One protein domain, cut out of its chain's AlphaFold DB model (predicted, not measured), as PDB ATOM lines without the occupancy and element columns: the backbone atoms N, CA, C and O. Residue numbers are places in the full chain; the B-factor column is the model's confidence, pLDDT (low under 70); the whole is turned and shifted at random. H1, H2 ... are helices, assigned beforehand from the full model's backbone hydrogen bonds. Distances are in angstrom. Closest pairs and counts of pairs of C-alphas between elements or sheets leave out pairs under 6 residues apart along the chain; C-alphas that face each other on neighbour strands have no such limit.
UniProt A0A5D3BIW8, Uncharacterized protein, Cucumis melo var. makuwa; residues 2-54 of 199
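This is residues 2 to 54 of the 199 residues of an uncharacterized protein of Cucumis melo var. makuwa (UniProt A0A5D3BIW8). The longest helix, H4, follows H3 round a wide corner and makes an arm, of which residues 45 to 54 stick out from a small loose body. In that body H3 is the long piece, with the two short helices H1 and H2 over one side of it: H1 crosses the last turns of H3, H2 sits nearer its first turns, and the link from H2 folds back to where H3 begins. The printed part has 53 residues with four named helices, in the order H1, H2, H3, H4, and no named strand, and its class is all helix. The whole is loose, with a radius of gyration of the C-alphas of 13.1 A, and elongated, spanning 38 by 21 by 17 A.

H4, residues 38 to 52, is close to H3, residues 25 to 36, but not clearly touching it. Their closest C-alphas, those of Glu 34 and Phe 40, are 6.8 A apart, and the two helices run the same way at a steep tilt of 56 degrees. H3 touches H1, residues 2 to 7, with residues 32 to 36 alone. The closest C-alphas of H1 and H3, those of Gln 6 and Lys 36, are 5.9 A apart, and their lines are about perpendicular, at 78 degrees. H2, residues 11 to 16, is close to H1 but not clearly touching it, the closest C-alphas, those of Ile 5 and Leu 14, being 6.8 A apart. H1 and H2 run opposite ways at a shallow tilt of 34 degrees, only just short of steep. H2 and H3 are near each other, with 7 pairs of C-alphas within 10 A and the closest at 8.2 A. H4 is apart from H1 and from H2. In H1, H2, H3 and H4 every O i to N i+4 pair is within hydrogen-bond range.

H4 is 21.1 A long from C-alpha 38 at (57.474, -9.444, -43.149) to C-alpha 52 at (51.395, -0.132, -61.129). H3 is 16.6 A long and begins with C-alpha 25 at (40.021, -16.382, -31.351). H1 is 8.7 A long and begins with C-alpha 2 at (44.316, -5.508, -44.055). H2 is 8.8 A long.

The C-alphas farthest apart, those of Ser 24 and Lys 54, are 39.1 A from each other. Without the residues that stand free, the body has 43 residues and spans 28 by 18 by 13 A. The links from H1 to H2 and from H3 to H4 are tight, and the link from H2 to H3, 8 residues, is short. The printed part has no cut. Its mean pLDDT is 81.8, and no printed residue is under 70.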
ATOM      1  N   VAL A   2      42.862  -5.230 -44.248       79.06
ATOM      2  CA  VAL A   2      44.316  -5.508 -44.055       79.06
ATOM      3  C   VAL A   2      45.154  -4.256 -43.754       79.06
ATOM      4  O   VAL A   2      46.021  -4.290 -42.885       79.06
ATOM      5  N   LYS A   3      44.872  -3.128 -44.423       81.38
ATOM      6  CA  LYS A   3      45.532  -1.842 -44.124       81.38
ATOM      7  C   LYS A   3      45.306  -1.402 -42.675       81.38
ATOM      8  O   LYS A   3      46.252  -0.966 -42.037       81.38
ATOM      9  N   GLN A   4      44.082  -1.568 -42.166       80.00
ATOM     10  CA  GLN A   4      43.718  -1.217 -40.791       80.00
ATOM     11  C   GLN A   4      44.424  -2.134 -39.791       80.00
ATOM     12  O   GLN A   4      45.030  -1.637 -38.854       80.00
ATOM     13  N   ILE A   5      44.450  -3.448 -40.044       82.88
ATOM     14  CA  ILE A   5      45.179  -4.426 -39.216       82.88
ATOM     15  C   ILE A   5      46.668  -4.078 -39.115       82.88
ATOM     16  O   ILE A   5      47.278  -4.238 -38.063       82.88
ATOM     17  N   GLN A   6      47.276  -3.617 -40.211       79.94
ATOM     18  CA  GLN A   6      48.689  -3.238 -40.220       79.94
ATOM     19  C   GLN A   6      48.965  -1.907 -39.509       79.94
ATOM     20  O   GLN A   6      50.074  -1.737 -39.008       79.94
ATOM     21  N   SER A   7      47.997  -0.986 -39.463       82.00
ATOM     22  CA  SER A   7      48.127   0.309 -38.781       82.00
ATOM     23  C   SER A   7      47.740   0.278 -37.300       82.00
ATOM     24  O   SER A   7      48.143   1.170 -36.563       82.00
ATOM     25  N   THR A   8      46.963  -0.713 -36.851       78.19
ATOM     26  CA  THR A   8      46.509  -0.806 -35.459       78.19
ATOM     27  C   THR A   8      47.493  -1.586 -34.581       78.19
ATOM     28  O   THR A   8      47.865  -2.735 -34.859       78.19
ATOM     29  N   SER A   9      47.894  -0.956 -33.476       75.38
ATOM     30  CA  SER A   9      48.734  -1.565 -32.433       75.38
ATOM     31  C   SER A   9      47.918  -2.116 -31.259       75.38
ATOM     32  O   SER A   9      48.397  -3.001 -30.558       75.38
ATOM     33  N   ASN A  10      46.686  -1.629 -31.059       84.31
ATOM     34  CA  ASN A  10      45.814  -2.048 -29.962       84.31
ATOM     35  C   ASN A  10      45.123  -3.392 -30.270       84.31
ATOM     36  O   ASN A  10      44.457  -3.547 -31.295       84.31
ATOM     37  N   ASN A  11      45.266  -4.361 -29.363       73.69
ATOM     38  CA  ASN A  11      44.678  -5.696 -29.483       73.69
ATOM     39  C   ASN A  11      43.141  -5.685 -29.305       73.69
ATOM     40  O   ASN A  11      42.419  -6.432 -29.966       73.69
ATOM     41  N   GLU A  12      42.609  -4.768 -28.497       77.12
ATOM     42  CA  GLU A  12      41.160  -4.635 -28.299       77.12
ATOM     43  C   GLU A  12      40.446  -4.154 -29.570       77.12
ATOM     44  O   GLU A  12      39.365  -4.632 -29.913       77.12
ATOM     45  N   GLU A  13      41.068  -3.242 -30.319       80.62
ATOM     46  CA  GLU A  13      40.550  -2.778 -31.611       80.62
ATOM     47  C   GLU A  13      40.624  -3.868 -32.683       80.62
ATOM     48  O   GLU A  13      39.703  -4.012 -33.488       80.62
ATOM     49  N   LEU A  14      41.684  -4.684 -32.669       76.75
ATOM     50  CA  LEU A  14      41.801  -5.853 -33.545       76.75
ATOM     51  C   LEU A  14      40.705  -6.884 -33.256       76.75
ATOM     52  O   LEU A  14      40.129  -7.437 -34.192       76.75
ATOM     53  N   SER A  15      40.361  -7.075 -31.980       75.31
ATOM     54  CA  SER A  15      39.285  -7.972 -31.549       75.31
ATOM     55  C   SER A  15      37.903  -7.492 -32.010       75.31
ATOM     56  O   SER A  15      37.069  -8.304 -32.406       75.31
ATOM     57  N   LYS A  16      37.672  -6.172 -32.045       80.69
ATOM     58  CA  LYS A  16      36.437  -5.567 -32.587       80.69
ATOM     59  C   LYS A  16      36.321  -5.698 -34.109       80.69
ATOM     60  O   LYS A  16      35.214  -5.701 -34.632       80.69
ATOM     61  N   MET A  17      37.442  -5.834 -34.822       75.75
ATOM     62  CA  MET A  17      37.476  -6.061 -36.275       75.75
ATOM     63  C   MET A  17      37.333  -7.541 -36.668       75.75
ATOM     64  O   MET A  17      37.534  -7.883 -37.836       75.75
ATOM     65  N   LYS A  18      36.995  -8.428 -35.722       75.62
ATOM     66  CA  LYS A  18      36.768  -9.850 -35.987       75.62
ATOM     67  C   LYS A  18      35.591 -10.029 -36.964       75.62
ATOM     68  O   LYS A  18      34.466  -9.665 -36.626       75.62
ATOM     69  N   PRO A  19      35.804 -10.618 -38.152       76.12
ATOM     70  CA  PRO A  19      34.705 -10.954 -39.045       76.12
ATOM     71  C   PRO A  19      33.885 -12.100 -38.440       76.12
ATOM     72  O   PRO A  19      34.443 -13.047 -37.884       76.12
ATOM     73  N   SER A  20      32.561 -12.042 -38.590       77.38
ATOM     74  CA  SER A  20      31.615 -13.020 -38.021       77.38
ATOM     75  C   SER A  20      31.829 -14.463 -38.502       77.38
ATOM     76  O   SER A  20      31.359 -15.399 -37.863       77.38
ATOM     77  N   ASN A  21      32.555 -14.650 -39.607       78.44
ATOM     78  CA  ASN A  21      32.887 -15.960 -40.171       78.44
ATOM     79  C   ASN A  21      34.009 -16.692 -39.398       78.44
ATOM     80  O   ASN A  21      34.107 -17.913 -39.463       78.44
ATOM     81  N   ILE A  22      34.855 -15.980 -38.645       75.19
ATOM     82  CA  ILE A  22      35.933 -16.618 -37.879       75.19
ATOM     83  C   ILE A  22      35.377 -17.096 -36.538       75.19
ATOM     84  O   ILE A  22      34.993 -16.292 -35.691       75.19
ATOM     85  N   GLN A  23      35.356 -18.408 -36.322       77.25
ATOM     86  CA  GLN A  23      34.790 -18.986 -35.101       77.25
ATOM     87  C   GLN A  23      35.775 -18.873 -33.927       77.25
ATOM     88  O   GLN A  23      35.402 -18.410 -32.846       77.25
ATOM     89  N   SER A  24      37.059 -19.157 -34.158       85.00
ATOM     90  CA  SER A  24      38.090 -19.176 -33.113       85.00
ATOM     91  C   SER A  24      38.785 -17.827 -32.912       85.00
ATOM     92  O   SER A  24      39.066 -17.088 -33.855       85.00
ATOM     93  N   THR A  25      39.108 -17.494 -31.664       82.56
ATOM     94  CA  THR A  25      40.021 -16.382 -31.351       82.56
ATOM     95  C   THR A  25      41.446 -16.671 -31.824       82.56
ATOM     96  O   THR A  25      42.144 -15.738 -32.211       82.56
ATOM     97  N   GLN A  26      41.856 -17.942 -31.858       83.12
ATOM     98  CA  GLN A  26      43.184 -18.347 -32.319       83.12
ATOM     99  C   GLN A  26      43.353 -18.112 -33.824       83.12
ATOM    100  O   GLN A  26      44.310 -17.457 -34.224       83.12
ATOM    101  N   ASP A  27      42.377 -18.521 -34.639       83.69
ATOM    102  CA  ASP A  27      42.398 -18.305 -36.093       83.69
ATOM    103  C   ASP A  27      42.495 -16.810 -36.443       83.69
ATOM    104  O   ASP A  27      43.162 -16.417 -37.402       83.69
ATOM    105  N   LEU A  28      41.852 -15.951 -35.641       82.06
ATOM    106  CA  LEU A  28      41.962 -14.502 -35.788       82.06
ATOM    107  C   LEU A  28      43.383 -14.012 -35.485       82.06
ATOM    108  O   LEU A  28      43.909 -13.177 -36.223       82.06
ATOM    109  N   MET A  29      44.004 -14.508 -34.413       85.56
ATOM    110  CA  MET A  29      45.374 -14.136 -34.051       85.56
ATOM    111  C   MET A  29      46.377 -14.610 -35.099       85.56
ATOM    112  O   MET A  29      47.240 -13.832 -35.507       85.56
ATOM    113  N   ASP A  30      46.229 -15.837 -35.593       88.00
ATOM    114  CA  ASP A  30      47.071 -16.398 -36.649       88.00
ATOM    115  C   ASP A  30      46.955 -15.569 -37.932       88.00
ATOM    116  O   ASP A  30      47.969 -15.172 -38.511       88.00
ATOM    117  N   PHE A  31      45.733 -15.183 -38.310       85.31
ATOM    118  CA  PHE A  31      45.488 -14.281 -39.433       85.31
ATOM    119  C   PHE A  31      46.146 -12.908 -39.237       85.31
ATOM    120  O   PHE A  31      46.831 -12.406 -40.132       85.31
ATOM    121  N   VAL A  32      45.975 -12.275 -38.072       86.06
ATOM    122  CA  VAL A  32      46.588 -10.968 -37.779       86.06
ATOM    123  C   VAL A  32      48.115 -11.061 -37.838       86.06
ATOM    124  O   VAL A  32      48.757 -10.196 -38.444       86.06
ATOM    125  N   ASN A  33      48.695 -12.123 -37.277       86.88
ATOM    126  CA  ASN A  33      50.131 -12.389 -37.312       86.88
ATOM    127  C   ASN A  33      50.631 -12.587 -38.749       86.88
ATOM    128  O   ASN A  33      51.625 -11.971 -39.149       86.88
ATOM    129  N   GLU A  34      49.908 -13.359 -39.562       89.81
ATOM    130  CA  GLU A  34      50.214 -13.560 -40.978       89.81
ATOM    131  C   GLU A  34      50.195 -12.230 -41.747       89.81
ATOM    132  O   GLU A  34      51.165 -11.892 -42.434       89.81
ATOM    133  N   LYS A  35      49.142 -11.415 -41.587       86.62
ATOM    134  CA  LYS A  35      49.006 -10.124 -42.289       86.62
ATOM    135  C   LYS A  35      49.987  -9.057 -41.806       86.62
ATOM    136  O   LYS A  35      50.295  -8.130 -42.564       86.62
ATOM    137  N   LYS A  36      50.514  -9.177 -40.583       85.94
ATOM    138  CA  LYS A  36      51.596  -8.324 -40.056       85.94
ATOM    139  C   LYS A  36      52.996  -8.825 -40.422       85.94
ATOM    140  O   LYS A  36      53.951  -8.047 -40.319       85.94
ATOM    141  N   SER A  37      53.124 -10.067 -40.887       90.44
ATOM    142  CA  SER A  37      54.411 -10.693 -41.190       90.44
ATOM    143  C   SER A  37      55.215  -9.941 -42.260       90.44
ATOM    144  O   SER A  37      54.678  -9.326 -43.187       90.44
ATOM    145  N   LYS A  38      56.550 -10.023 -42.158       92.94
ATOM    146  CA  LYS A  38      57.474  -9.444 -43.149       92.94
ATOM    147  C   LYS A  38      57.259 -10.047 -44.542       92.94
ATOM    148  O   LYS A  38      57.252  -9.312 -45.525       92.94
ATOM    149  N   ARG A  39      57.028 -11.365 -44.607       93.06
ATOM    150  CA  ARG A  39      56.765 -12.100 -45.852       93.06
ATOM    151  C   ARG A  39      55.548 -11.538 -46.582       93.06
ATOM    152  O   ARG A  39      55.659 -11.176 -47.748       93.06
ATOM    153  N   PHE A  40      54.417 -11.407 -45.888       90.19
ATOM    154  CA  PHE A  40      53.189 -10.886 -46.490       90.19
ATOM    155  C   PHE A  40      53.362  -9.442 -46.984       90.19
ATOM    156  O   PHE A  40      52.918  -9.097 -48.080       90.19
ATOM    157  N   LYS A  41      54.055  -8.591 -46.213       87.50
ATOM    158  CA  LYS A  41      54.355  -7.208 -46.624       87.50
ATOM    159  C   LYS A  41      55.192  -7.153 -47.904       87.50
ATOM    160  O   LYS A  41      54.864  -6.372 -48.796       87.50
ATOM    161  N   ALA A  42      56.234  -7.979 -48.000       87.12
ATOM    162  CA  ALA A  42      57.093  -8.054 -49.180       87.12
ATOM    163  C   ALA A  42      56.316  -8.531 -50.417       87.12
ATOM    164  O   ALA A  42      56.369  -7.889 -51.467       87.12
ATOM    165  N   GLU A  43      55.528  -9.598 -50.272       85.31
ATOM    166  CA  GLU A  43      54.723 -10.140 -51.366       85.31
ATOM    167  C   GLU A  43      53.672  -9.118 -51.837       85.31
ATOM    168  O   GLU A  43      53.574  -8.805 -53.024       85.31
ATOM    169  N   SER A  44      52.960  -8.476 -50.903       84.06
ATOM    170  CA  SER A  44      52.003  -7.410 -51.223       84.06
ATOM    171  C   SER A  44      52.660  -6.237 -51.963       84.06
ATOM    172  O   SER A  44      52.079  -5.696 -52.907       84.06
ATOM    173  N   ALA A  45      53.871  -5.830 -51.570       84.94
ATOM    174  CA  ALA A  45      54.607  -4.756 -52.238       84.94
ATOM    175  C   ALA A  45      55.000  -5.126 -53.677       84.94
ATOM    176  O   ALA A  45      54.841  -4.310 -54.593       84.94
ATOM    177  N   LYS A  46      55.445  -6.368 -53.899       86.88
ATOM    178  CA  LYS A  46      55.733  -6.909 -55.232       86.88
ATOM    179  C   LYS A  46      54.489  -6.860 -56.125       86.88
ATOM    180  O   LYS A  46      54.545  -6.283 -57.210       86.88
ATOM    181  N   PHE A  47      53.347  -7.358 -55.649       76.94
ATOM    182  CA  PHE A  47      52.086  -7.324 -56.403       76.94
ATOM    183  C   PHE A  47      51.606  -5.901 -56.715       76.94
ATOM    184  O   PHE A  47      51.203  -5.619 -57.846       76.94
ATOM    185  N   LYS A  48      51.708  -4.968 -55.760       82.94
ATOM    186  CA  LYS A  48      51.393  -3.547 -55.997       82.94
ATOM    187  C   LYS A  48      52.274  -2.942 -57.087       82.94
ATOM    188  O   LYS A  48      51.766  -2.231 -57.950       82.94
ATOM    189  N   SER A  49      53.566  -3.264 -57.077       79.50
ATOM    190  CA  SER A  49      54.516  -2.808 -58.098       79.50
ATOM    191  C   SER A  49      54.161  -3.369 -59.476       79.50
ATOM    192  O   SER A  49      54.135  -2.630 -60.459       79.50
ATOM    193  N   MET A  50      53.778  -4.649 -59.549       74.75
ATOM    194  CA  MET A  50      53.299  -5.262 -60.793       74.75
ATOM    195  C   MET A  50      52.009  -4.612 -61.310       74.75
ATOM    196  O   MET A  50      51.903  -4.355 -62.506       74.75
ATOM    197  N   LYS A  51      51.046  -4.300 -60.430       77.38
ATOM    198  CA  LYS A  51      49.794  -3.625 -60.817       77.38
ATOM    199  C   LYS A  51      50.048  -2.201 -61.315       77.38
ATOM    200  O   LYS A  51      49.406  -1.786 -62.273       77.38
ATOM    201  N   LYS A  52      51.005  -1.487 -60.712       75.06
ATOM    202  CA  LYS A  52      51.395  -0.132 -61.129       75.06
ATOM    203  C   LYS A  52      52.030  -0.101 -62.524       75.06
ATOM    204  O   LYS A  52      51.820   0.862 -63.242       75.06
ATOM    205  N   ARG A  53      52.739  -1.164 -62.922       73.94
ATOM    206  CA  ARG A  53      53.371  -1.296 -64.249       73.94
ATOM    207  C   ARG A  53      52.383  -1.612 -65.384       73.94
ATOM    208  O   ARG A  53      52.781  -1.683 -66.542       73.94
ATOM    209  N   LYS A  54      51.102  -1.861 -65.086       76.75
ATOM    210  CA  LYS A  54      50.094  -2.075 -66.133       76.75
ATOM    211  C   LYS A  54      49.821  -0.747 -66.841       76.75
ATOM    212  O   LYS A  54      49.343   0.194 -66.212       76.75
TER     213      LYS A  54